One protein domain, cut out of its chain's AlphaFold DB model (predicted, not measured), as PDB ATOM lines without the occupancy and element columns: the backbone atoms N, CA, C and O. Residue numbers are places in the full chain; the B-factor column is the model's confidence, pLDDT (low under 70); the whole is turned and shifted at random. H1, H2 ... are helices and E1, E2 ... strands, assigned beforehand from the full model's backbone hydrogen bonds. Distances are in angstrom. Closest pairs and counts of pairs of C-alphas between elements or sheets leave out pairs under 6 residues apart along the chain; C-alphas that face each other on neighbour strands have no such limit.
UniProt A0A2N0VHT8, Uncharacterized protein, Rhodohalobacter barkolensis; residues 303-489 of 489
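Overview. This is residues 303 to 489 of the 489 residues of an uncharacterized protein of Rhodohalobacter barkolensis (UniProt A0A2N0VHT8). Two twisted sheets, E1 E8 E7 E2 and the branched E3 E4 E5 E10, form a sandwich with crossed strands; the small pair E6 and E9 bridges them at one end, H2 stands on the first sheet, and the long strands E5 and E10 run out to E4. Residues 374 to 389, in a long unnamed link, cover the first sheet's outside. The 187 printed residues hold H1, E1, H2, then E2 to E10, mostly strand, with only 80 residues in named elements; all neighbour strands are antiparallel. It is compact, with a radius of gyration of the C-alphas of 17.0 A and spans of 49 by 41 by 37 A.

Arrangement. Start at H1, residues 309 to 312, which is not on either four-stranded sheet; it is too short for an O i to N i+4 pair, and its one O i to N i+3 pair is out of range. Edge strand E1, residues 315 to 318, pairs with E8, residues 457 to 464, N 315 to O 464 at 2.9 A. H2, residues 320 to 331, is on this sheet, with C-alphas 322 and 460 closest at 4.9 A; every O i to N i+4 pair in it is within hydrogen-bond range. E8 forms a hairpin with E7, residues 439 to 445, N 442 to O 461 at 2.8 A. E7 also pairs with edge strand E2, residues 364 to 368, N 366 to O 441 at 2.9 A. The facing parts of the two sheets are 10.9 A centre to centre, their strands at 72 degrees. In the other sheet, E3, residues 399 to 407, and E4, residues 411 to 413, lie on one side of E5, residues 418 to 428, and E10, residues 478 to 488, on the other side. Check N 403 to O 426, 2.9 A, N 411 to O 420, 2.8 A, and N 423 to O 483, 2.8 A. E6, residues 435 to 437, pairs with E9, residues 471 to 473, N 437 to O 471 at 2.8 A, and runs on into E7 at 78 degrees.

Along the chain. Find C-alpha 309, where H1 begins, at (27.760, -28.099, -7.644). H2 runs 16.2 A from C-alpha 320, E3 23.6 A, E7 20.0 A and E8 19.3 A, bending by 62 degrees at residue 461. E5 runs 32.7 A from C-alpha 418 at (26.124, -55.219, -17.866); E10 runs 32.1 A to C-alpha 488 at (25.436, -53.994, -13.428).

Size, cuts and confidence. The two C-alphas farthest apart, those of Asp 333 and Ser 432, are 51.8 A apart. The printed part has no cut. The links H2 to E2, E2 to E3 and E7 to E8 are long. Mean pLDDT of the printed part is 84.5; residues 306 to 307, 333 to 339, 345 to 358 and 449 to 454 are under 70.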
ATOM      1  N   SER A 303      24.857 -38.690  -6.351       86.25
ATOM      2  CA  SER A 303      26.297 -38.778  -6.600       86.25
ATOM      3  C   SER A 303      26.815 -37.536  -7.344       86.25
ATOM      4  O   SER A 303      26.269 -37.234  -8.411       86.25
ATOM      5  N   PRO A 304      27.845 -36.829  -6.823       85.12
ATOM      6  CA  PRO A 304      28.368 -36.930  -5.450       85.12
ATOM      7  C   PRO A 304      27.283 -36.577  -4.417       85.12
ATOM      8  O   PRO A 304      26.300 -35.940  -4.764       85.12
ATOM      9  N   ASP A 305      27.405 -36.997  -3.162       72.12
ATOM     10  CA  ASP A 305      26.391 -36.744  -2.118       72.12
ATOM     11  C   ASP A 305      26.518 -35.361  -1.443       72.12
ATOM     12  O   ASP A 305      25.804 -35.046  -0.483       72.12
ATOM     13  N   THR A 306      27.413 -34.521  -1.961       68.69
ATOM     14  CA  THR A 306      27.691 -33.172  -1.475       68.69
ATOM     15  C   THR A 306      26.755 -32.132  -2.106       68.69
ATOM     16  O   THR A 306      26.052 -32.383  -3.083       68.69
ATOM     17  N   GLN A 307      26.671 -30.955  -1.482       67.38
ATOM     18  CA  GLN A 307      25.606 -29.967  -1.729       67.38
ATOM     19  C   GLN A 307      26.073 -28.724  -2.491       67.38
ATOM     20  O   GLN A 307      25.369 -27.716  -2.493       67.38
ATOM     21  N   ASP A 308      27.244 -28.777  -3.118       75.81
ATOM     22  CA  ASP A 308      27.808 -27.648  -3.845       75.81
ATOM     23  C   ASP A 308      28.278 -28.093  -5.231       75.81
ATOM     24  O   ASP A 308      29.327 -28.708  -5.392       75.81
ATOM     25  N   THR A 309      27.471 -27.785  -6.241       77.44
ATOM     26  CA  THR A 309      27.760 -28.099  -7.644       77.44
ATOM     27  C   THR A 309      28.855 -27.219  -8.240       77.44
ATOM     28  O   THR A 309      29.480 -27.614  -9.227       77.44
ATOM     29  N   ASP A 310      29.119 -26.049  -7.651       78.12
ATOM     30  CA  ASP A 310      30.204 -25.163  -8.070       78.12
ATOM     31  C   ASP A 310      31.555 -25.670  -7.533       78.12
ATOM     32  O   ASP A 310      32.573 -25.533  -8.215       78.12
ATOM     33  N   THR A 311      31.560 -26.310  -6.357       78.00
ATOM     34  CA  THR A 311      32.766 -26.895  -5.739       78.00
ATOM     35  C   THR A 311      33.029 -28.342  -6.177       78.00
ATOM     36  O   THR A 311      34.163 -28.677  -6.516       78.00
ATOM     37  N   ASP A 312      32.002 -29.196  -6.212       79.75
ATOM     38  CA  ASP A 312      32.152 -30.652  -6.383       79.75
ATOM     39  C   ASP A 312      31.690 -31.165  -7.758       79.75
ATOM     40  O   ASP A 312      31.808 -32.354  -8.068       79.75
ATOM     41  N   GLY A 313      31.195 -30.266  -8.612       84.50
ATOM     42  CA  GLY A 313      30.781 -30.568  -9.977       84.50
ATOM     43  C   GLY A 313      29.367 -31.145 -10.090       84.50
ATOM     44  O   GLY A 313      28.484 -30.892  -9.274       84.50
ATOM     45  N   THR A 314      29.123 -31.885 -11.171       87.38
ATOM     46  CA  THR A 314      27.785 -32.384 -11.519       87.38
ATOM     47  C   THR A 314      27.254 -33.390 -10.500       87.38
ATOM     48  O   THR A 314      27.868 -34.428 -10.271       87.38
ATOM     49  N   ASN A 315      26.061 -33.117  -9.963       89.19
ATOM     50  CA  ASN A 315      25.360 -33.949  -8.987       89.19
ATOM     51  C   ASN A 315      24.079 -34.550  -9.576       89.19
ATOM     52  O   ASN A 315      23.224 -33.836 -10.101       89.19
ATOM     53  N   SER A 316      23.953 -35.877  -9.503       90.06
ATOM     54  CA  SER A 316      22.940 -36.641 -10.230       90.06
ATOM     55  C   SER A 316      22.406 -37.836  -9.443       90.06
ATOM     56  O   SER A 316      23.122 -38.452  -8.651       90.06
ATOM     57  N   GLY A 317      21.168 -38.234  -9.726       92.00
ATOM     58  CA  GLY A 317      20.640 -39.525  -9.301       92.00
ATOM     59  C   GLY A 317      19.151 -39.700  -9.563       92.00
ATOM     60  O   GLY A 317      18.448 -38.778  -9.981       92.00
ATOM     61  N   PHE A 318      18.668 -40.915  -9.296       95.25
ATOM     62  CA  PHE A 318      17.237 -41.153  -9.126       95.25
ATOM     63  C   PHE A 318      16.741 -40.451  -7.854       95.25
ATOM     64  O   PHE A 318      17.507 -40.240  -6.918       95.25
ATOM     65  N   LEU A 319      15.456 -40.111  -7.807       94.75
ATOM     66  CA  LEU A 319      14.849 -39.400  -6.678       94.75
ATOM     67  C   LEU A 319      13.925 -40.298  -5.851       94.75
ATOM     68  O   LEU A 319      13.598 -41.428  -6.234       94.75
ATOM     69  N   GLN A 320      13.431 -39.772  -4.729       95.12
ATOM     70  CA  GLN A 320      12.463 -40.454  -3.868       95.12
ATOM     71  C   GLN A 320      11.238 -40.913  -4.656       95.12
ATOM     72  O   GLN A 320      10.717 -42.001  -4.407       95.12
ATOM     73  N   MET A 321      10.767 -40.109  -5.614       94.50
ATOM     74  CA  MET A 321       9.600 -40.467  -6.414       94.50
ATOM     75  C   MET A 321       9.847 -41.751  -7.209       94.50
ATOM     76  O   MET A 321       8.992 -42.632  -7.200       94.50
ATOM     77  N   PHE A 322      11.022 -41.909  -7.824       95.12
ATOM     78  CA  PHE A 322      11.407 -43.159  -8.479       95.12
ATOM     79  C   PHE A 322      11.399 -44.331  -7.487       95.12
ATOM     80  O   PHE A 322      10.763 -45.353  -7.748       95.12
ATOM     81  N   MET A 323      12.001 -44.163  -6.307       95.38
ATOM     82  CA  MET A 323      12.030 -45.222  -5.290       95.38
ATOM     83  C   MET A 323      10.655 -45.596  -4.747       95.38
ATOM     84  O   MET A 323      10.368 -46.775  -4.545       95.38
ATOM     85  N   ASN A 324       9.768 -44.623  -4.564       93.31
ATOM     86  CA  ASN A 324       8.388 -44.881  -4.178       93.31
ATOM     87  C   ASN A 324       7.672 -45.738  -5.232       93.31
ATOM     88  O   ASN A 324       6.885 -46.621  -4.894       93.31
ATOM     89  N   ARG A 325       7.974 -45.518  -6.515       89.75
ATOM     90  CA  ARG A 325       7.407 -46.304  -7.612       89.75
ATOM     91  C   ARG A 325       7.942 -47.734  -7.616       89.75
ATOM     92  O   ARG A 325       7.142 -48.665  -7.665       89.75
ATOM     93  N   ILE A 326       9.249 -47.918  -7.460       91.94
ATOM     94  CA  ILE A 326       9.850 -49.250  -7.313       91.94
ATOM     95  C   ILE A 326       9.260 -50.000  -6.107       91.94
ATOM     96  O   ILE A 326       8.846 -51.151  -6.235       91.94
ATOM     97  N   ARG A 327       9.101 -49.332  -4.959       93.50
ATOM     98  CA  ARG A 327       8.470 -49.913  -3.764       93.50
ATOM     99  C   ARG A 327       7.029 -50.364  -4.010       93.50
ATOM    100  O   ARG A 327       6.622 -51.416  -3.524       93.50
ATOM    101  N   LEU A 328       6.236 -49.577  -4.738       88.62
ATOM    102  CA  LEU A 328       4.861 -49.955  -5.071       88.62
ATOM    103  C   LEU A 328       4.816 -51.214  -5.943       88.62
ATOM    104  O   LEU A 328       3.943 -52.044  -5.723       88.62
ATOM    105  N   LEU A 329       5.753 -51.387  -6.879       85.19
ATOM    106  CA  LEU A 329       5.866 -52.629  -7.652       85.19
ATOM    107  C   LEU A 329       6.220 -53.814  -6.749       85.19
ATOM    108  O   LEU A 329       5.591 -54.864  -6.850       85.19
ATOM    109  N   ALA A 330       7.148 -53.621  -5.810       89.69
ATOM    110  CA  ALA A 330       7.516 -54.662  -4.858       89.69
ATOM    111  C   ALA A 330       6.343 -55.116  -3.968       89.69
ATOM    112  O   ALA A 330       6.281 -56.289  -3.616       89.69
ATOM    113  N   ASN A 331       5.411 -54.212  -3.637       87.12
ATOM    114  CA  ASN A 331       4.382 -54.420  -2.609       87.12
ATOM    115  C   ASN A 331       2.926 -54.479  -3.115       87.12
ATOM    116  O   ASN A 331       2.014 -54.450  -2.290       87.12
ATOM    117  N   SER A 332       2.648 -54.455  -4.423       72.44
ATOM    118  CA  SER A 332       1.253 -54.416  -4.896       72.44
ATOM    119  C   SER A 332       0.827 -55.644  -5.680       72.44
ATOM    120  O   SER A 332       1.373 -55.897  -6.751       72.44
ATOM    121  N   ASP A 333      -0.313 -56.200  -5.278       64.69
ATOM    122  CA  ASP A 333      -1.159 -57.074  -6.098       64.69
ATOM    123  C   ASP A 333      -2.037 -56.287  -7.094       64.69
ATOM    124  O   ASP A 333      -3.010 -56.810  -7.641       64.69
ATOM    125  N   ASN A 334      -1.781 -54.984  -7.274       61.97
ATOM    126  CA  ASN A 334      -2.708 -54.108  -7.971       61.97
ATOM    127  C   ASN A 334      -2.451 -54.106  -9.479       61.97
ATOM    128  O   ASN A 334      -1.550 -53.454 -10.010       61.97
ATOM    129  N   TYR A 335      -3.342 -54.799 -10.166       56.47
ATOM    130  CA  TYR A 335      -3.384 -55.108 -11.588       56.47
ATOM    131  C   TYR A 335      -3.530 -53.909 -12.559       56.47
ATOM    132  O   TYR A 335      -3.888 -54.085 -13.720       56.47
ATOM    133  N   GLY A 336      -3.279 -52.673 -12.113       53.44
ATOM    134  CA  GLY A 336      -3.752 -51.464 -12.791       53.44
ATOM    135  C   GLY A 336      -2.724 -50.445 -13.275       53.44
ATOM    136  O   GLY A 336      -3.131 -49.435 -13.835       53.44
ATOM    137  N   TYR A 337      -1.417 -50.634 -13.096       63.56
ATOM    138  CA  TYR A 337      -0.455 -49.552 -13.372       63.56
ATOM    139  C   TYR A 337      -0.020 -49.463 -14.839       63.56
ATOM    140  O   TYR A 337       1.146 -49.634 -15.190       63.56
ATOM    141  N   ALA A 338      -0.975 -49.185 -15.718       53.19
ATOM    142  CA  ALA A 338      -0.796 -49.308 -17.159       53.19
ATOM    143  C   ALA A 338       0.170 -48.270 -17.782       53.19
ATOM    144  O   ALA A 338       0.683 -48.490 -18.879       53.19
ATOM    145  N   ASN A 339       0.473 -47.183 -17.057       63.56
ATOM    146  CA  ASN A 339       1.363 -46.091 -17.478       63.56
ATOM    147  C   ASN A 339       2.481 -45.770 -16.470       63.56
ATOM    148  O   ASN A 339       3.016 -44.665 -16.453       63.56
ATOM    149  N   PHE A 340       2.815 -46.705 -15.595       73.56
ATOM    150  CA  PHE A 340       3.763 -46.468 -14.514       73.56
ATOM    151  C   PHE A 340       5.180 -46.163 -15.015       73.56
ATOM    152  O   PHE A 340       5.704 -46.917 -15.826       73.56
ATOM    153  N   LEU A 341       5.804 -45.092 -14.509       84.19
ATOM    154  CA  LEU A 341       7.133 -44.597 -14.909       84.19
ATOM    155  C   LEU A 341       7.258 -44.207 -16.388       84.19
ATOM    156  O   LEU A 341       8.366 -43.948 -16.843       84.19
ATOM    157  N   ASN A 342       6.153 -44.115 -17.130       82.81
ATOM    158  CA  ASN A 342       6.212 -43.863 -18.563       82.81
ATOM    159  C   ASN A 342       6.846 -42.494 -18.883       82.81
ATOM    160  O   ASN A 342       6.270 -41.456 -18.556       82.81
ATOM    161  N   CYS A 343       7.992 -42.513 -19.558       83.44
ATOM    162  CA  CYS A 343       8.774 -41.372 -20.030       83.44
ATOM    163  C   CYS A 343       8.506 -41.041 -21.508       83.44
ATOM    164  O   CYS A 343       8.854 -39.952 -21.974       83.44
ATOM    165  N   ALA A 344       7.905 -41.960 -22.265       72.81
ATOM    166  CA  ALA A 344       7.601 -41.764 -23.672       72.81
ATOM    167  C   ALA A 344       6.095 -41.593 -23.899       72.81
ATOM    168  O   ALA A 344       5.234 -42.416 -23.588       72.81
ATOM    169  N   SER A 345       5.759 -40.460 -24.490       56.94
ATOM    170  CA  SER A 345       4.429 -40.174 -25.012       56.94
ATOM    171  C   SER A 345       4.555 -40.228 -26.527       56.94
ATOM    172  O   SER A 345       4.887 -39.239 -27.166       56.94
ATOM    173  N   SER A 346       4.297 -41.424 -27.065       44.03
ATOM    174  CA  SER A 346       4.351 -41.805 -28.484       44.03
ATOM    175  C   SER A 346       5.731 -42.247 -29.013       44.03
ATOM    176  O   SER A 346       6.725 -41.564 -28.774       44.03
ATOM    177  N   PRO A 347       5.808 -43.367 -29.765       39.09
ATOM    178  CA  PRO A 347       6.929 -43.634 -30.658       39.09
ATOM    179  C   PRO A 347       6.844 -42.667 -31.847       39.09
ATOM    180  O   PRO A 347       5.750 -42.361 -32.322       39.09
ATOM    181  N   GLY A 348       7.986 -42.166 -32.314       34.03
ATOM    182  CA  GLY A 348       8.073 -41.138 -33.353       34.03
ATOM    183  C   GLY A 348       7.049 -41.260 -34.494       34.03
ATOM    184  O   GLY A 348       6.851 -42.325 -35.067       34.03
ATOM    185  N   LEU A 349       6.414 -40.131 -34.821       31.34
ATOM    186  CA  LEU A 349       5.745 -39.797 -36.091       31.34
ATOM    187  C   LEU A 349       4.632 -40.726 -36.648       31.34
ATOM    188  O   LEU A 349       4.030 -40.351 -37.649       31.34
ATOM    189  N   GLY A 350       4.296 -41.872 -36.042       29.97
ATOM    190  CA  GLY A 350       3.461 -42.891 -36.709       29.97
ATOM    191  C   GLY A 350       2.057 -43.172 -36.156       29.97
ATOM    192  O   GLY A 350       1.180 -43.545 -36.928       29.97
ATOM    193  N   HIS A 351       1.796 -43.028 -34.852       33.81
ATOM    194  CA  HIS A 351       0.535 -43.519 -34.258       33.81
ATOM    195  C   HIS A 351       0.014 -42.623 -33.122       33.81
ATOM    196  O   HIS A 351      -0.030 -43.009 -31.957       33.81
ATOM    197  N   MET A 352      -0.407 -41.406 -33.474       41.19
ATOM    198  CA  MET A 352      -1.005 -40.418 -32.557       41.19
ATOM    199  C   MET A 352      -2.540 -40.339 -32.626       41.19
ATOM    200  O   MET A 352      -3.119 -39.369 -32.151       41.19
ATOM    201  N   VAL A 353      -3.232 -41.320 -33.212       39.06
ATOM    202  CA  VAL A 353      -4.666 -41.134 -33.510       39.06
ATOM    203  C   VAL A 353      -5.577 -41.289 -32.275       39.06
ATOM    204  O   VAL A 353      -6.630 -40.665 -32.245       39.06
ATOM    205  N   ASP A 354      -5.152 -41.978 -31.204       42.50
ATOM    206  CA  ASP A 354      -6.089 -42.366 -30.128       42.50
ATOM    207  C   ASP A 354      -5.820 -41.774 -28.731       42.50
ATOM    208  O   ASP A 354      -6.516 -42.126 -27.780       42.50
ATOM    209  N   ASN A 355      -4.843 -40.875 -28.550       46.09
ATOM    210  CA  ASN A 355      -4.605 -40.273 -27.226       46.09
ATOM    211  C   ASN A 355      -4.318 -38.766 -27.306       46.09
ATOM    212  O   ASN A 355      -3.264 -38.279 -26.896       46.09
ATOM    213  N   SER A 356      -5.297 -38.019 -27.822       44.94
ATOM    214  CA  SER A 356      -5.293 -36.558 -28.014       44.94
ATOM    215  C   SER A 356      -5.097 -35.714 -26.738       44.94
ATOM    216  O   SER A 356      -5.154 -34.490 -26.810       44.94
ATOM    217  N   GLY A 357      -4.888 -36.338 -25.573       50.19
ATOM    218  CA  GLY A 357      -4.643 -35.674 -24.288       50.19
ATOM    219  C   GLY A 357      -3.194 -35.732 -23.782       50.19
ATOM    220  O   GLY A 357      -2.892 -35.105 -22.769       50.19
ATOM    221  N   LEU A 358      -2.289 -36.469 -24.438       57.56
ATOM    222  CA  LEU A 358      -0.881 -36.529 -24.032       57.56
ATOM    223  C   LEU A 358      -0.131 -35.302 -24.567       57.56
ATOM    224  O   LEU A 358       0.069 -35.205 -25.771       57.56
ATOM    225  N   ASN A 359       0.321 -34.393 -23.695       72.56
ATOM    226  CA  ASN A 359       1.290 -33.359 -24.072       72.56
ATOM    227  C   ASN A 359       2.711 -33.951 -23.983       72.56
ATOM    228  O   ASN A 359       3.223 -34.105 -22.867       72.56
ATOM    229  N   PRO A 360       3.374 -34.285 -25.110       72.38
ATOM    230  CA  PRO A 360       4.600 -35.070 -25.057       72.38
ATOM    231  C   PRO A 360       5.785 -34.335 -24.438       72.38
ATOM    232  O   PRO A 360       6.728 -34.945 -23.927       72.38
ATOM    233  N   SER A 361       5.703 -33.006 -24.420       82.25
ATOM    234  CA  SER A 361       6.709 -32.143 -23.814       82.25
ATOM    235  C   SER A 361       6.812 -32.284 -22.287       82.25
ATOM    236  O   SER A 361       7.822 -31.868 -21.719       82.25
ATOM    237  N   LEU A 362       5.807 -32.882 -21.625       84.94
ATOM    238  CA  LEU A 362       5.750 -33.053 -20.166       84.94
ATOM    239  C   LEU A 362       6.472 -34.303 -19.640       84.94
ATOM    240  O   LEU A 362       6.756 -34.373 -18.447       84.94
ATOM    241  N   PHE A 363       6.749 -35.286 -20.497       87.50
ATOM    242  CA  PHE A 363       7.411 -36.547 -20.133       87.50
ATOM    243  C   PHE A 363       8.805 -36.621 -20.748       87.50
ATOM    244  O   PHE A 363       9.134 -35.809 -21.607       87.50
ATOM    245  N   GLY A 364       9.618 -37.594 -20.348       91.88
ATOM    246  CA  GLY A 364      10.960 -37.800 -20.882       91.88
ATOM    247  C   GLY A 364      11.941 -36.770 -20.345       91.88
ATOM    248  O   GLY A 364      11.856 -36.367 -19.191       91.88
ATOM    249  N   ILE A 365      12.897 -36.354 -21.169       95.62
ATOM    250  CA  ILE A 365      13.934 -35.422 -20.721       95.62
ATOM    251  C   ILE A 365      13.408 -33.987 -20.752       95.62
ATOM    252  O   ILE A 365      12.781 -33.570 -21.728       95.62
ATOM    253  N   LYS A 366      13.698 -33.212 -19.711       96.12
ATOM    254  CA  LYS A 366      13.552 -31.751 -19.690       96.12
ATOM    255  C   LYS A 366      14.873 -31.108 -19.276       96.12
ATOM    256  O   LYS A 366      15.679 -31.738 -18.598       96.12
ATOM    257  N   LEU A 367      15.078 -29.869 -19.710       97.00
ATOM    258  CA  LEU A 367      16.262 -29.062 -19.411       97.00
ATOM    259  C   LEU A 367      15.844 -27.862 -18.564       97.00
ATOM    260  O   LEU A 367      14.729 -27.373 -18.741       97.00
ATOM    261  N   GLY A 368      16.711 -27.397 -17.670       96.06
ATOM    262  CA  GLY A 368      16.462 -26.232 -16.817       96.06
ATOM    263  C   GLY A 368      17.677 -25.313 -16.695       96.06
ATOM    264  O   GLY A 368      18.761 -25.618 -17.201       96.06
ATOM    265  N   ASP A 369      17.476 -24.183 -16.019       94.44
ATOM    266  CA  ASP A 369      18.454 -23.097 -15.851       94.44
ATOM    267  C   ASP A 369      19.007 -22.999 -14.417       94.44
ATOM    268  O   ASP A 369      19.790 -22.095 -14.115       94.44
ATOM    269  N   ASN A 370      18.638 -23.932 -13.534       89.44
ATOM    270  CA  ASN A 370      19.088 -23.948 -12.150       89.44
ATOM    271  C   ASN A 370      20.240 -24.941 -11.962       89.44
ATOM    272  O   ASN A 370      20.158 -26.079 -12.404       89.44
ATOM    273  N   ASN A 371      21.306 -24.516 -11.288       84.94
ATOM    274  CA  ASN A 371      22.458 -25.351 -10.946       84.94
ATOM    275  C   ASN A 371      22.474 -25.785  -9.473       84.94
ATOM    276  O   ASN A 371      23.433 -26.425  -9.058       84.94
ATOM    277  N   GLN A 372      21.461 -25.452  -8.666       85.69
ATOM    278  CA  GLN A 372      21.389 -25.888  -7.270       85.69
ATOM    279  C   GLN A 372      21.439 -27.410  -7.168       85.69
ATOM    280  O   GLN A 372      20.840 -28.107  -7.993       85.69
ATOM    281  N   PHE A 373      22.111 -27.895  -6.121       85.94
ATOM    282  CA  PHE A 373      22.264 -29.315  -5.823       85.94
ATOM    283  C   PHE A 373      20.929 -30.072  -5.874       85.94
ATOM    284  O   PHE A 373      19.858 -29.521  -5.597       85.94
ATOM    285  N   THR A 374      20.999 -31.351  -6.231       88.25
ATOM    286  CA  THR A 374      19.843 -32.249  -6.251       88.25
ATOM    287  C   THR A 374      19.495 -32.679  -4.833       88.25
ATOM    288  O   THR A 374      20.373 -33.019  -4.040       88.25
ATOM    289  N   SER A 375      18.207 -32.706  -4.504       90.12
ATOM    290  CA  SER A 375      17.680 -33.335  -3.291       90.12
ATOM    291  C   SER A 375      16.829 -34.544  -3.656       90.12
ATOM    292  O   SER A 375      16.092 -34.520  -4.642       90.12
ATOM    293  N   MET A 376      16.846 -35.585  -2.818       91.38
ATOM    294  CA  MET A 376      15.975 -36.758  -2.993       91.38
ATOM    295  C   MET A 376      14.488 -36.389  -3.075       91.38
ATOM    296  O   MET A 376      13.711 -37.112  -3.696       91.38
ATOM    297  N   THR A 377      14.104 -35.268  -2.467       91.94
ATOM    298  CA  THR A 377      12.729 -34.764  -2.399       91.94
ATOM    299  C   THR A 377      12.377 -33.775  -3.510       91.94
ATOM    300  O   THR A 377      11.305 -33.180  -3.446       91.94
ATOM    301  N   ASP A 378      13.257 -33.538  -4.486       91.38
ATOM    302  CA  ASP A 378      12.956 -32.617  -5.584       91.38
ATOM    303  C   ASP A 378      11.772 -33.135  -6.411       91.38
ATOM    304  O   ASP A 378      11.741 -34.282  -6.859       91.38
ATOM    305  N   GLU A 379      10.789 -32.268  -6.642       91.62
ATOM    306  CA  GLU A 379       9.598 -32.598  -7.438       91.62
ATOM    307  C   GLU A 379       9.613 -31.936  -8.823       91.62
ATOM    308  O   GLU A 379       8.825 -32.300  -9.701       91.62
ATOM    309  N   LYS A 380      10.503 -30.956  -9.024       90.94
ATOM    310  CA  LYS A 380      10.573 -30.102 -10.213       90.94
ATOM    311  C   LYS A 380      12.018 -29.747 -10.560       90.94
ATOM    312  O   LYS A 380      12.887 -29.740  -9.692       90.94
ATOM    313  N   LEU A 381      12.241 -29.411 -11.825       90.69
ATOM    314  CA  LEU A 381      13.383 -28.593 -12.233       90.69
ATOM    315  C   LEU A 381      13.121 -27.122 -11.882       90.69
ATOM    316  O   LEU A 381      11.983 -26.742 -11.606       90.69
ATOM    317  N   ASN A 382      14.167 -26.300 -11.902       85.88
ATOM    318  CA  ASN A 382      14.133 -24.881 -11.561       85.88
ATOM    319  C   ASN A 382      13.532 -24.638 -10.171       85.88
ATOM    320  O   ASN A 382      12.599 -23.863 -10.029       85.88
ATOM    321  N   ILE A 383      14.062 -25.271  -9.121       79.25
ATOM    322  CA  ILE A 383      13.437 -25.275  -7.779       79.25
ATOM    323  C   ILE A 383      13.128 -23.878  -7.184       79.25
ATOM    324  O   ILE A 383      12.221 -23.745  -6.365       79.25
ATOM    325  N   ASN A 384      13.820 -22.825  -7.634       79.69
ATOM    326  CA  ASN A 384      13.563 -21.434  -7.237       79.69
ATOM    327  C   ASN A 384      12.372 -20.779  -7.967       79.69
ATOM    328  O   ASN A 384      11.900 -19.723  -7.548       79.69
ATOM    329  N   ASP A 385      11.891 -21.382  -9.051       80.75
ATOM    330  CA  ASP A 385      10.768 -20.932  -9.865       80.75
ATOM    331  C   ASP A 385       9.697 -22.024  -9.915       80.75
ATOM    332  O   ASP A 385       9.637 -22.865 -10.809       80.75
ATOM    333  N   ILE A 386       8.795 -21.981  -8.936       76.12
ATOM    334  CA  ILE A 386       7.720 -22.968  -8.790       76.12
ATOM    335  C   ILE A 386       6.717 -22.972  -9.953       76.12
ATOM    336  O   ILE A 386       5.879 -23.883 -10.017       76.12
ATOM    337  N   THR A 387       6.751 -21.954 -10.818       79.06
ATOM    338  CA  THR A 387       5.814 -21.788 -11.934       79.06
ATOM    339  C   THR A 387       6.246 -22.561 -13.171       79.06
ATOM    340  O   THR A 387       5.395 -22.927 -13.981       79.06
ATOM    341  N   ARG A 388       7.541 -22.883 -13.273       81.50
ATOM    342  CA  ARG A 388       8.123 -23.664 -14.364       81.50
ATOM    343  C   ARG A 388       8.618 -25.013 -13.860       81.50
ATOM    344  O   ARG A 388       8.654 -25.306 -12.667       81.50
ATOM    345  N   ASN A 389       8.908 -25.893 -14.804       86.56
ATOM    346  CA  ASN A 389       9.432 -27.220 -14.515       86.56
ATOM    347  C   ASN A 389      10.363 -27.627 -15.658       86.56
ATOM    348  O   ASN A 389      10.029 -28.502 -16.462       86.56
ATOM    349  N   GLY A 390      11.473 -26.913 -15.785       92.69
ATOM    350  CA  GLY A 390      12.312 -26.846 -16.975       92.69
ATOM    351  C   GLY A 390      11.905 -25.689 -17.883       92.69
ATOM    352  O   GLY A 390      10.906 -25.009 -17.637       92.69
ATOM    353  N   PHE A 391      12.647 -25.514 -18.972       95.06
ATOM    354  CA  PHE A 391      12.221 -24.680 -20.089       95.06
ATOM    355  C   PHE A 391      10.883 -25.178 -20.644       95.06
ATOM    356  O   PHE A 391      10.625 -26.388 -20.740       95.06
ATOM    357  N   ASP A 392      10.021 -24.225 -20.984       93.81
ATOM    358  CA  ASP A 392       8.730 -24.514 -21.587       93.81
ATOM    359  C   ASP A 392       8.893 -24.924 -23.049       93.81
ATOM    360  O   ASP A 392       9.829 -24.510 -23.737       93.81
ATOM    361  N   HIS A 393       7.948 -25.736 -23.527       93.75
ATOM    362  CA  HIS A 393       7.876 -26.076 -24.937       93.75
ATOM    363  C   HIS A 393       7.372 -24.883 -25.747       93.75
ATOM    364  O   HIS A 393       6.248 -24.430 -25.525       93.75
ATOM    365  N   GLY A 394       8.151 -24.438 -26.727       93.38
ATOM    366  CA  GLY A 394       7.721 -23.385 -27.641       93.38
ATOM    367  C   GLY A 394       8.839 -22.878 -28.540       93.38
ATOM    368  O   GLY A 394       9.852 -23.552 -28.727       93.38
ATOM    369  N   ASP A 395       8.611 -21.717 -29.141       96.19
ATOM    370  CA  ASP A 395       9.492 -21.079 -30.120       96.19
ATOM    371  C   ASP A 395       9.913 -19.650 -29.743       96.19
ATOM    372  O   ASP A 395      10.583 -18.981 -30.528       96.19
ATOM    373  N   GLN A 396       9.559 -19.189 -28.541       97.50
ATOM    374  CA  GLN A 396       9.925 -17.866 -28.035       97.50
ATOM    375  C   GLN A 396      11.253 -17.888 -27.265       97.50
ATOM    376  O   GLN A 396      11.770 -18.943 -26.896       97.50
ATOM    377  N   ASP A 397      11.797 -16.702 -26.981       97.12
ATOM    378  CA  ASP A 397      12.976 -16.565 -26.122       97.12
ATOM    379  C   ASP A 397      12.719 -17.155 -24.727       97.12
ATOM    380  O   ASP A 397      11.679 -16.917 -24.112       97.12
ATOM    381  N   GLY A 398      13.680 -17.935 -24.225       93.19
ATOM    382  CA  GLY A 398      13.551 -18.649 -22.951       93.19
ATOM    383  C   GLY A 398      12.716 -19.937 -23.016       93.19
ATOM    384  O   GLY A 398      12.457 -20.539 -21.972       93.19
ATOM    385  N   GLN A 399      12.311 -20.374 -24.212       95.69
ATOM    386  CA  GLN A 399      11.643 -21.653 -24.469       95.69
ATOM    387  C   GLN A 399      12.524 -22.567 -25.327       95.69
ATOM    388  O   GLN A 399      13.423 -22.111 -26.033       95.69
ATOM    389  N   LEU A 400      12.249 -23.870 -25.294       96.38
ATOM    390  CA  LEU A 400      12.889 -24.848 -26.172       96.38
ATOM    391  C   LEU A 400      11.835 -25.662 -26.910       96.38
ATOM    392  O   LEU A 400      10.859 -26.135 -26.333       96.38
ATOM    393  N   TYR A 401      12.056 -25.917 -28.192       95.06
ATOM    394  CA  TYR A 401      11.214 -26.835 -28.936       95.06
ATOM    395  C   TYR A 401      11.629 -28.276 -28.615       95.06
ATOM    396  O   TYR A 401      12.764 -28.684 -28.858       95.06
ATOM    397  N   HIS A 402      10.708 -29.051 -28.039       92.94
ATOM    398  CA  HIS A 402      10.947 -30.432 -27.598       92.94
ATOM    399  C   HIS A 402      10.502 -31.407 -28.688       92.94
ATOM    400  O   HIS A 402       9.309 -31.514 -28.973       92.94
ATOM    401  N   TYR A 403      11.440 -32.155 -29.259       87.88
ATOM    402  CA  TYR A 403      11.127 -33.291 -30.124       87.88
ATOM    403  C   TYR A 403      10.847 -34.531 -29.259       87.88
ATOM    404  O   TYR A 403      11.248 -34.580 -28.100       87.88
ATOM    405  N   GLY A 404      10.108 -35.515 -29.779       78.00
ATOM    406  CA  GLY A 404       9.657 -36.685 -29.008       78.00
ATOM    407  C   GLY A 404      10.759 -37.413 -28.215       78.00
ATOM    408  O   GLY A 404      11.954 -37.226 -28.440       78.00
ATOM    409  N   THR A 405      10.345 -38.245 -27.259       83.94
ATOM    410  CA  THR A 405      11.275 -39.087 -26.492       83.94
ATOM    411  C   THR A 405      11.510 -40.399 -27.230       83.94
ATOM    412  O   THR A 405      10.550 -41.101 -27.537       83.94
ATOM    413  N   ASP A 406      12.769 -40.748 -27.454       83.88
ATOM    414  CA  ASP A 406      13.182 -42.070 -27.923       83.88
ATOM    415  C   ASP A 406      13.718 -42.889 -26.746       83.88
ATOM    416  O   ASP A 406      14.441 -42.358 -25.901       83.88
ATOM    417  N   ILE A 407      13.359 -44.168 -26.668       81.94
ATOM    418  CA  ILE A 407      13.897 -45.084 -25.660       81.94
ATOM    419  C   ILE A 407      14.454 -46.299 -26.378       81.94
ATOM    420  O   ILE A 407      13.706 -47.066 -26.986       81.94
ATOM    421  N   SER A 408      15.767 -46.492 -26.285       82.50
ATOM    422  CA  SER A 408      16.422 -47.607 -26.956       82.50
ATOM    423  C   SER A 408      15.999 -48.949 -26.364       82.50
ATOM    424  O   SER A 408      15.547 -49.051 -25.218       82.50
ATOM    425  N   LEU A 409      16.217 -50.007 -27.140       77.19
ATOM    426  CA  LEU A 409      16.233 -51.360 -26.600       77.19
ATOM    427  C   LEU A 409      17.385 -51.517 -25.599       77.19
ATOM    428  O   LEU A 409      18.334 -50.721 -25.587       77.19
ATOM    429  N   VAL A 410      17.275 -52.545 -24.761       80.69
ATOM    430  CA  VAL A 410      18.352 -52.932 -23.858       80.69
ATOM    431  C   VAL A 410      19.456 -53.619 -24.653       80.69
ATOM    432  O   VAL A 410      19.206 -54.564 -25.396       80.69
ATOM    433  N   ASN A 411      20.676 -53.138 -24.464       87.50
ATOM    434  CA  ASN A 411      21.905 -53.699 -24.988       87.50
ATOM    435  C   ASN A 411      22.671 -54.415 -23.872       87.50
ATOM    436  O   ASN A 411      22.900 -53.823 -22.812       87.50
ATOM    437  N   TYR A 412      23.092 -55.650 -24.135       87.12
ATOM    438  CA  TYR A 412      23.874 -56.471 -23.216       87.12
ATOM    439  C   TYR A 412      25.365 -56.387 -23.546       87.12
ATOM    440  O   TYR A 412      25.768 -56.461 -24.704       87.12
ATOM    441  N   ASP A 413      26.179 -56.243 -22.510       92.56
ATOM    442  CA  ASP A 413      27.632 -56.320 -22.537       92.56
ATOM    443  C   ASP A 413      28.051 -57.431 -21.568       92.56
ATOM    444  O   ASP A 413      28.171 -57.220 -20.361       92.56
ATOM    445  N   PHE A 414      28.224 -58.637 -22.110       87.88
ATOM    446  CA  PHE A 414      28.579 -59.835 -21.345       87.88
ATOM    447  C   PHE A 414      29.993 -59.775 -20.768       87.88
ATOM    448  O   PHE A 414      30.252 -60.351 -19.716       87.88
ATOM    449  N   GLN A 415      30.905 -59.045 -21.415       90.75
ATOM    450  CA  GLN A 415      32.273 -58.899 -20.926       90.75
ATOM    451  C   GLN A 415      32.309 -58.060 -19.645       90.75
ATOM    452  O   GLN A 415      33.073 -58.361 -18.729       90.75
ATOM    453  N   SER A 416      31.469 -57.026 -19.582       91.50
ATOM    454  CA  SER A 416      31.328 -56.162 -18.407       91.50
ATOM    455  C   SER A 416      30.194 -56.587 -17.466       91.50
ATOM    456  O   SER A 416      29.906 -55.846 -16.529       91.50
ATOM    457  N   ASN A 417      29.530 -57.719 -17.732       92.44
ATOM    458  CA  ASN A 417      28.352 -58.215 -17.013       92.44
ATOM    459  C   ASN A 417      27.255 -57.146 -16.825       92.44
ATOM    460  O   ASN A 417      26.811 -56.848 -15.717       92.44
ATOM    461  N   LYS A 418      26.856 -56.490 -17.919       94.06
ATOM    462  CA  LYS A 418      26.124 -55.219 -17.866       94.06
ATOM    463  C   LYS A 418      25.012 -55.121 -18.898       94.06
ATOM    464  O   LYS A 418      25.160 -55.565 -20.030       94.06
ATOM    465  N   ALA A 419      23.906 -54.485 -18.531       92.75
ATOM    466  CA  ALA A 419      22.794 -54.175 -19.421       92.75
ATOM    467  C   ALA A 419      22.559 -52.661 -19.463       92.75
ATOM    468  O   ALA A 419      22.593 -51.980 -18.439       92.75
ATOM    469  N   THR A 420      22.323 -52.110 -20.651       95.56
ATOM    470  CA  THR A 420      22.188 -50.659 -20.851       95.56
ATOM    471  C   THR A 420      21.009 -50.317 -21.737       95.56
ATOM    472  O   THR A 420      20.757 -50.996 -22.722       95.56
ATOM    473  N   PHE A 421      20.306 -49.233 -21.437       91.56
ATOM    474  CA  PHE A 421      19.391 -48.601 -22.386       91.56
ATOM    475  C   PHE A 421      19.423 -47.089 -22.198       91.56
ATOM    476  O   PHE A 421      19.922 -46.577 -21.198       91.56
ATOM    477  N   SER A 422      18.915 -46.359 -23.182       94.19
ATOM    478  CA  SER A 422      18.963 -44.900 -23.200       94.19
ATOM    479  C   SER A 422      17.577 -44.312 -23.381       94.19
ATOM    480  O   SER A 422      16.791 -44.823 -24.173       94.19
ATOM    481  N   ILE A 423      17.298 -43.226 -22.666       93.06
ATOM    482  CA  ILE A 423      16.190 -42.312 -22.934       93.06
ATOM    483  C   ILE A 423      16.797 -41.078 -23.590       93.06
ATOM    484  O   ILE A 423      17.725 -40.496 -23.035       93.06
ATOM    485  N   LYS A 424      16.299 -40.673 -24.754       93.25
ATOM    486  CA  LYS A 424      16.861 -39.600 -25.579       93.25
ATOM    487  C   LYS A 424      15.789 -38.600 -25.966       93.25
ATOM    488  O   LYS A 424      14.638 -38.963 -26.206       93.25
ATOM    489  N   ARG A 425      16.180 -37.336 -26.082       93.25
ATOM    490  CA  ARG A 425      15.345 -36.268 -26.638       93.25
ATOM    491  C   ARG A 425      16.198 -35.274 -27.410       93.25
ATOM    492  O   ARG A 425      17.334 -35.006 -27.031       93.25
ATOM    493  N   ILE A 426      15.630 -34.711 -28.472       94.94
ATOM    494  CA  ILE A 426      16.220 -33.591 -29.206       94.94
ATOM    495  C   ILE A 426      15.511 -32.298 -28.792       94.94
ATOM    496  O   ILE A 426      14.288 -32.265 -28.647       94.94
ATOM    497  N   PHE A 427      16.293 -31.241 -28.619       96.88
ATOM    498  CA  PHE A 427      15.856 -29.884 -28.332       96.88
ATOM    499  C   PHE A 427      16.350 -28.949 -29.430       96.88
ATOM    500  O   PHE A 427      17.446 -29.142 -29.960       96.88
ATOM    501  N   GLU A 428      15.558 -27.931 -29.738       97.69
ATOM    502  CA  GLU A 428      15.943 -26.837 -30.626       97.69
ATOM    503  C   GLU A 428      15.588 -25.504 -29.978       97.69
ATOM    504  O   GLU A 428      14.482 -25.336 -29.465       97.69
ATOM    505  N   ASN A 429      16.512 -24.549 -30.019       98.25
ATOM    506  CA  ASN A 429      16.206 -23.176 -29.645       98.25
ATOM    507  C   ASN A 429      15.725 -22.419 -30.890       98.25
ATOM    508  O   ASN A 429      16.530 -22.063 -31.746       98.25
ATOM    509  N   LYS A 430      14.414 -22.190 -31.000       97.81
ATOM    510  CA  LYS A 430      13.811 -21.418 -32.104       97.81
ATOM    511  C   LYS A 430      13.690 -19.922 -31.808       97.81
ATOM    512  O   LYS A 430      13.300 -19.170 -32.699       97.81
ATOM    513  N   GLY A 431      14.028 -19.510 -30.587       97.38
ATOM    514  CA  GLY A 431      14.072 -18.112 -30.197       97.38
ATOM    515  C   GLY A 431      15.219 -17.358 -30.870       97.38
ATOM    516  O   GLY A 431      16.013 -17.900 -31.640       97.38
ATOM    517  N   SER A 432      15.306 -16.075 -30.552       98.12
ATOM    518  CA  SER A 432      16.365 -15.162 -30.978       98.12
ATOM    519  C   SER A 432      17.512 -15.039 -29.968       98.12
ATOM    520  O   SER A 432      18.596 -14.577 -30.328       98.12
ATOM    521  N   VAL A 433      17.304 -15.481 -28.724       98.19
ATOM    522  CA  VAL A 433      18.281 -15.418 -27.627       98.19
ATOM    523  C   VAL A 433      18.800 -16.812 -27.273       98.19
ATOM    524  O   VAL A 433      18.057 -17.791 -27.249       98.19
ATOM    525  N   ALA A 434      20.100 -16.912 -26.992       98.31
ATOM    526  CA  ALA A 434      20.730 -18.152 -26.549       98.31
ATOM    527  C   ALA A 434      20.196 -18.609 -25.177       98.31
ATOM    528  O   ALA A 434      19.871 -17.786 -24.325       98.31
ATOM    529  N   THR A 435      20.109 -19.924 -24.963       98.19
ATOM    530  CA  THR A 435      19.568 -20.516 -23.727       98.19
ATOM    531  C   THR A 435      20.642 -21.323 -23.005       98.19
ATOM    532  O   THR A 435      21.155 -22.289 -23.570       98.19
ATOM    533  N   ASP A 436      20.960 -20.952 -21.763       97.69
ATOM    534  CA  ASP A 436      21.939 -21.651 -20.926       97.69
ATOM    535  C   ASP A 436      21.284 -22.771 -20.116       97.69
ATOM    536  O   ASP A 436      20.393 -22.538 -19.299       97.69
ATOM    537  N   VAL A 437      21.758 -23.995 -20.317       97.81
ATOM    538  CA  VAL A 437      21.284 -25.197 -19.638       97.81
ATOM    539  C   VAL A 437      22.212 -25.532 -18.480       97.81
ATOM    540  O   VAL A 437      23.422 -25.697 -18.663       97.81
ATOM    541  N   LYS A 438      21.621 -25.679 -17.293       96.31
ATOM    542  CA  LYS A 438      22.334 -25.972 -16.043       96.31
ATOM    543  C   LYS A 438      21.820 -27.190 -15.291       96.31
ATOM    544  O   LYS A 438      22.439 -27.620 -14.326       96.31
ATOM    545  N   GLU A 439      20.727 -27.780 -15.749       95.75
ATOM    546  CA  GLU A 439      20.222 -29.031 -15.203       95.75
ATOM    547  C   GLU A 439      19.439 -29.822 -16.237       95.75
ATOM    548  O   GLU A 439      18.933 -29.297 -17.235       95.75
ATOM    549  N   ILE A 440      19.330 -31.113 -15.957       96.94
ATOM    550  CA  ILE A 440      18.646 -32.099 -16.775       96.94
ATOM    551  C   ILE A 440      17.741 -32.899 -15.840       96.94
ATOM    552  O   ILE A 440      18.131 -33.243 -14.726       96.94
ATOM    553  N   GLY A 441      16.513 -33.170 -16.268       96.44
ATOM    554  CA  GLY A 441      15.546 -33.957 -15.509       96.44
ATOM    555  C   GLY A 441      14.910 -35.039 -16.361       96.44
ATOM    556  O   GLY A 441      14.621 -34.820 -17.537       96.44
ATOM    557  N   LEU A 442      14.666 -36.199 -15.761       96.38
ATOM    558  CA  LEU A 442      13.888 -37.285 -16.345       96.38
ATOM    559  C   LEU A 442      12.494 -37.292 -15.725       96.38
ATOM    560  O   LEU A 442      12.348 -37.517 -14.526       96.38
ATOM    561  N   PHE A 443      11.473 -37.093 -16.547       94.25
ATOM    562  CA  PHE A 443      10.073 -37.098 -16.151       94.25
ATOM    563  C   PHE A 443       9.377 -38.363 -16.623       94.25
ATOM    564  O   PHE A 443       9.465 -38.736 -17.793       94.25
ATOM    565  N   GLY A 444       8.609 -38.973 -15.728       90.00
ATOM    566  CA  GLY A 444       7.739 -40.088 -16.071       90.00
ATOM    567  C   GLY A 444       6.356 -39.942 -15.460       90.00
ATOM    568  O   GLY A 444       6.113 -39.088 -14.605       90.00
ATOM    569  N   ASN A 445       5.425 -40.771 -15.916       85.50
ATOM    570  CA  ASN A 445       4.070 -40.780 -15.391       85.50
ATOM    571  C   ASN A 445       4.003 -41.566 -14.076       85.50
ATOM    572  O   ASN A 445       4.371 -42.738 -13.999       85.50
ATOM    573  N   ILE A 446       3.501 -40.917 -13.034       85.19
ATOM    574  CA  ILE A 446       3.338 -41.498 -11.700       85.19
ATOM    575  C   ILE A 446       1.881 -41.817 -11.362       85.19
ATOM    576  O   ILE A 446       1.555 -42.129 -10.214       85.19
ATOM    577  N   ASN A 447       0.996 -41.734 -12.354       79.88
ATOM    578  CA  ASN A 447      -0.405 -42.059 -12.175       79.88
ATOM    579  C   ASN A 447      -0.586 -43.547 -11.829       79.88
ATOM    580  O   ASN A 447      -0.044 -44.430 -12.493       79.88
ATOM    581  N   THR A 448      -1.352 -43.814 -10.774       73.00
ATOM    582  CA  THR A 448      -1.693 -45.165 -10.308       73.00
ATOM    583  C   THR A 448      -3.033 -45.660 -10.851       73.00
ATOM    584  O   THR A 448      -3.448 -46.771 -10.530       73.00
ATOM    585  N   SER A 449      -3.722 -44.846 -11.651       66.19
ATOM    586  CA  SER A 449      -4.983 -45.196 -12.292       66.19
ATOM    587  C   SER A 449      -4.795 -46.284 -13.346       66.19
ATOM    588  O   SER A 449      -3.820 -46.286 -14.096       66.19
ATOM    589  N   THR A 450      -5.801 -47.151 -13.453       63.19
ATOM    590  CA  THR A 450      -5.988 -48.091 -14.569       63.19
ATOM    591  C   THR A 450      -6.290 -47.385 -15.888       63.19
ATOM    592  O   THR A 450      -6.216 -48.002 -16.950       63.19
ATOM    593  N   ASN A 451      -6.634 -46.094 -15.844       64.88
ATOM    594  CA  ASN A 451      -6.945 -45.311 -17.024       64.88
ATOM    595  C   ASN A 451      -5.668 -44.831 -17.735       64.88
ATOM    596  O   ASN A 451      -4.918 -43.997 -17.221       64.88
ATOM    597  N   PHE A 452      -5.481 -45.295 -18.972       61.19
ATOM    598  CA  PHE A 452      -4.363 -44.924 -19.836       61.19
ATOM    599  C   PHE A 452      -4.311 -43.432 -20.214       61.19
ATOM    600  O   PHE A 452      -3.272 -42.966 -20.685       61.19
ATOM    601  N   SER A 453      -5.393 -42.673 -20.022       63.78
ATOM    602  CA  SER A 453      -5.430 -41.233 -20.301       63.78
ATOM    603  C   SER A 453      -5.039 -40.367 -19.099       63.78
ATOM    604  O   SER A 453      -4.953 -39.147 -19.222       63.78
ATOM    605  N   ALA A 454      -4.840 -40.964 -17.921       67.75
ATOM    606  CA  ALA A 454      -4.576 -40.219 -16.700       67.75
ATOM    607  C   ALA A 454      -3.078 -39.875 -16.590       67.75
ATOM    608  O   ALA A 454      -2.208 -40.753 -16.560       67.75
ATOM    609  N   LEU A 455      -2.776 -38.574 -16.521       75.94
ATOM    610  CA  LEU A 455      -1.414 -38.044 -16.539       75.94
ATOM    611  C   LEU A 455      -1.057 -37.386 -15.223       75.94
ATOM    612  O   LEU A 455      -1.794 -36.549 -14.713       75.94
ATOM    613  N   SER A 456       0.088 -37.779 -14.690       86.19
ATOM    614  CA  SER A 456       0.719 -37.134 -13.552       86.19
ATOM    615  C   SER A 456       2.228 -37.171 -13.801       86.19
ATOM    616  O   SER A 456       2.874 -38.148 -13.421       86.19
ATOM    617  N   PRO A 457       2.784 -36.220 -14.576       88.38
ATOM    618  CA  PRO A 457       4.221 -36.154 -14.802       88.38
ATOM    619  C   PRO A 457       4.925 -35.818 -13.487       88.38
ATOM    620  O   PRO A 457       4.529 -34.885 -12.791       88.38
ATOM    621  N   ALA A 458       5.979 -36.554 -13.160       92.38
ATOM    622  CA  ALA A 458       6.828 -36.254 -12.017       92.38
ATOM    623  C   ALA A 458       8.293 -36.521 -12.332       92.38
ATOM    624  O   ALA A 458       8.624 -37.369 -13.166       92.38
ATOM    625  N   LEU A 459       9.153 -35.784 -11.636       95.31
ATOM    626  CA  LEU A 459      10.595 -35.907 -11.730       95.31
ATOM    627  C   LEU A 459      11.042 -37.237 -11.100       95.31
ATOM    628  O   LEU A 459      10.758 -37.526  -9.939       95.31
ATOM    629  N   LEU A 460      11.699 -38.075 -11.897       95.62
ATOM    630  CA  LEU A 460      12.198 -39.398 -11.512       95.62
ATOM    631  C   LEU A 460      13.702 -39.391 -11.251       95.62
ATOM    632  O   LEU A 460      14.178 -40.127 -10.386       95.62
ATOM    633  N   ALA A 461      14.437 -38.582 -12.008       96.00
ATOM    634  CA  ALA A 461      15.865 -38.357 -11.852       96.00
ATOM    635  C   ALA A 461      16.188 -36.905 -12.202       96.00
ATOM    636  O   ALA A 461      15.515 -36.314 -13.051       96.00
ATOM    637  N   ARG A 462      17.217 -36.351 -11.569       94.31
ATOM    638  CA  ARG A 462      17.708 -34.993 -11.818       94.31
ATOM    639  C   ARG A 462      19.227 -35.011 -11.842       94.31
ATOM    640  O   ARG A 462      19.855 -35.799 -11.138       94.31
ATOM    641  N   THR A 463      19.786 -34.151 -12.674       94.44
ATOM    642  CA  THR A 463      21.213 -33.891 -12.783       94.44
ATOM    643  C   THR A 463      21.420 -32.384 -12.772       94.44
ATOM    644  O   THR A 463      21.083 -31.716 -13.748       94.44
ATOM    645  N   ALA A 464      21.949 -31.853 -11.677       93.56
ATOM    646  CA  ALA A 464      22.417 -30.477 -11.590       93.56
ATOM    647  C   ALA A 464      23.849 -30.413 -12.142       93.56
ATOM    648  O   ALA A 464      24.730 -31.114 -11.644       93.56
ATOM    649  N   LEU A 465      24.066 -29.625 -13.196       94.38
ATOM    650  CA  LEU A 465      25.329 -29.581 -13.934       94.38
ATOM    651  C   LEU A 465      26.322 -28.635 -13.253       94.38
ATOM    652  O   LEU A 465      26.037 -27.448 -13.050       94.38
ATOM    653  N   GLY A 466      27.515 -29.152 -12.967       93.06
ATOM    654  CA  GLY A 466      28.647 -28.333 -12.550       93.06
ATOM    655  C   GLY A 466      29.084 -27.386 -13.677       93.06
ATOM    656  O   GLY A 466      28.800 -27.661 -14.846       93.06
ATOM    657  N   PRO A 467      29.798 -26.284 -13.379       92.69
ATOM    658  CA  PRO A 467      30.119 -25.241 -14.359       92.69
ATOM    659  C   PRO A 467      30.750 -25.733 -15.673       92.69
ATOM    660  O   PRO A 467      30.484 -25.162 -16.727       92.69
ATOM    661  N   ALA A 468      31.556 -26.799 -15.629       93.00
ATOM    662  CA  ALA A 468      32.207 -27.376 -16.808       93.00
ATOM    663  C   ALA A 468      31.265 -28.194 -17.714       93.00
ATOM    664  O   ALA A 468      31.555 -28.359 -18.898       93.00
ATOM    665  N   ASP A 469      30.153 -28.688 -17.166       94.75
ATOM    666  CA  ASP A 469      29.180 -29.533 -17.868       94.75
ATOM    667  C   ASP A 469      27.956 -28.737 -18.356       94.75
ATOM    668  O   ASP A 469      27.154 -29.242 -19.147       94.75
ATOM    669  N   GLN A 470      27.811 -27.483 -17.909       96.38
ATOM    670  CA  GLN A 470      26.793 -26.553 -18.398       96.38
ATOM    671  C   GLN A 470      26.991 -26.265 -19.888       96.38
ATOM    672  O   GLN A 470      28.104 -26.280 -20.421       96.38
ATOM    673  N   PHE A 471      25.896 -25.990 -20.592       97.75
ATOM    674  CA  PHE A 471      25.971 -25.722 -22.022       97.75
ATOM    675  C   PHE A 471      24.899 -24.766 -22.521       97.75
ATOM    676  O   PHE A 471      23.763 -24.787 -22.069       97.75
ATOM    677  N   THR A 472      25.253 -23.998 -23.543       98.19
ATOM    678  CA  THR A 472      24.330 -23.100 -24.237       98.19
ATOM    679  C   THR A 472      23.759 -23.768 -25.488       98.19
ATOM    680  O   THR A 472      24.473 -24.500 -26.184       98.19
ATOM    681  N   ILE A 473      22.484 -23.504 -25.777       98.44
ATOM    682  CA  ILE A 473      21.820 -23.804 -27.050       98.44
ATOM    683  C   ILE A 473      21.587 -22.477 -27.777       98.44
ATOM    684  O   ILE A 473      20.781 -21.648 -27.338       98.44
ATOM    685  N   ASN A 474      22.304 -22.254 -28.876       98.44
ATOM    686  CA  ASN A 474      22.191 -21.025 -29.663       98.44
ATOM    687  C   ASN A 474      20.902 -21.004 -30.507       98.44
ATOM    688  O   ASN A 474      20.366 -22.069 -30.816       98.44
ATOM    689  N   PRO A 475      20.417 -19.824 -30.934       98.56
ATOM    690  CA  PRO A 475      19.326 -19.719 -31.906       98.56
ATOM    691  C   PRO A 475      19.547 -20.605 -33.145       98.56
ATOM    692  O   PRO A 475      20.608 -20.566 -33.769       98.56
ATOM    693  N   GLY A 476      18.550 -21.417 -33.491       97.56
ATOM    694  CA  GLY A 476      18.575 -22.399 -34.581       97.56
ATOM    695  C   GLY A 476      19.391 -23.671 -34.306       97.56
ATOM    696  O   GLY A 476      19.500 -24.528 -35.185       97.56
ATOM    697  N   GLU A 477      19.993 -23.819 -33.123       98.25
ATOM    698  CA  GLU A 477      20.812 -24.983 -32.782       98.25
ATOM    699  C   GLU A 477      19.963 -26.165 -32.302       98.25
ATOM    700  O   GLU A 477      19.041 -26.011 -31.502       98.25
ATOM    701  N   PHE A 478      20.352 -27.368 -32.739       97.94
ATOM    702  CA  PHE A 478      19.812 -28.636 -32.256       97.94
ATOM    703  C   PHE A 478      20.787 -29.335 -31.306       97.94
ATOM    704  O   PHE A 478      21.954 -29.581 -31.658       97.94
ATOM    705  N   VAL A 479      20.271 -29.778 -30.162       98.25
ATOM    706  CA  VAL A 479      20.999 -30.585 -29.175       98.25
ATOM    707  C   VAL A 479      20.213 -31.846 -28.850       98.25
ATOM    708  O   VAL A 479      19.028 -31.789 -28.544       98.25
ATOM    709  N   GLN A 480      20.879 -32.995 -28.884       97.88
ATOM    710  CA  GLN A 480      20.343 -34.241 -28.349       97.88
ATOM    711  C   GLN A 480      20.862 -34.441 -26.926       97.88
ATOM    712  O   GLN A 480      22.069 -34.376 -26.693       97.88
ATOM    713  N   VAL A 481      19.967 -34.730 -25.991       98.00
ATOM    714  CA  VAL A 481      20.303 -35.051 -24.601       98.00
ATOM    715  C   VAL A 481      19.806 -36.453 -24.288       98.00
ATOM    716  O   VAL A 481      18.728 -36.846 -24.742       98.00
ATOM    717  N   GLU A 482      20.588 -37.212 -23.527       96.94
ATOM    718  CA  GLU A 482      20.235 -38.568 -23.126       96.94
ATOM    719  C   GLU A 482      20.525 -38.869 -21.653       96.94
ATOM    720  O   GLU A 482      21.488 -38.364 -21.070       96.94
ATOM    721  N   TYR A 483      19.694 -39.743 -21.086       96.94
ATOM    722  CA  TYR A 483      20.015 -40.532 -19.906       96.94
ATOM    723  C   TYR A 483      20.333 -41.957 -20.339       96.94
ATOM    724  O   TYR A 483      19.503 -42.605 -20.974       96.94
ATOM    725  N   VAL A 484      21.504 -42.456 -19.965       96.88
ATOM    726  CA  VAL A 484      21.904 -43.854 -20.117       96.88
ATOM    727  C   VAL A 484      21.708 -44.546 -18.776       96.88
ATOM    728  O   VAL A 484      22.383 -44.219 -17.799       96.88
ATOM    729  N   VAL A 485      20.777 -45.493 -18.730       96.50
ATOM    730  CA  VAL A 485      20.579 -46.368 -17.575       96.50
ATOM    731  C   VAL A 485      21.520 -47.555 -17.716       96.50
ATOM    732  O   VAL A 485      21.463 -48.278 -18.710       96.50
ATOM    733  N   GLU A 486      22.387 -47.738 -16.728       95.75
ATOM    734  CA  GLU A 486      23.407 -48.783 -16.688       95.75
ATOM    735  C   GLU A 486      23.124 -49.726 -15.519       95.75
ATOM    736  O   GLU A 486      23.203 -49.316 -14.365       95.75
ATOM    737  N   VAL A 487      22.770 -50.973 -15.822       95.06
ATOM    738  CA  VAL A 487      22.482 -52.026 -14.846       95.06
ATOM    739  C   VAL A 487      23.649 -52.998 -14.816       95.06
ATOM    740  O   VAL A 487      24.005 -53.559 -15.852       95.06
ATOM    741  N   ILE A 488      24.248 -53.167 -13.642       92.25
ATOM    742  CA  ILE A 488      25.436 -53.994 -13.428       92.25
ATOM    743  C   ILE A 488      25.034 -55.256 -12.665       92.25
ATOM    744  O   ILE A 488      24.365 -55.167 -11.627       92.25
ATOM    745  N   ALA A 489      25.446 -56.399 -13.212       86.62
ATOM    746  CA  ALA A 489      25.312 -57.719 -12.620       86.62
ATOM    747  C   ALA A 489      26.630 -58.179 -11.975       86.62
ATOM    748  O   ALA A 489      27.721 -57.787 -12.451       86.62
TER     749      ALA A 489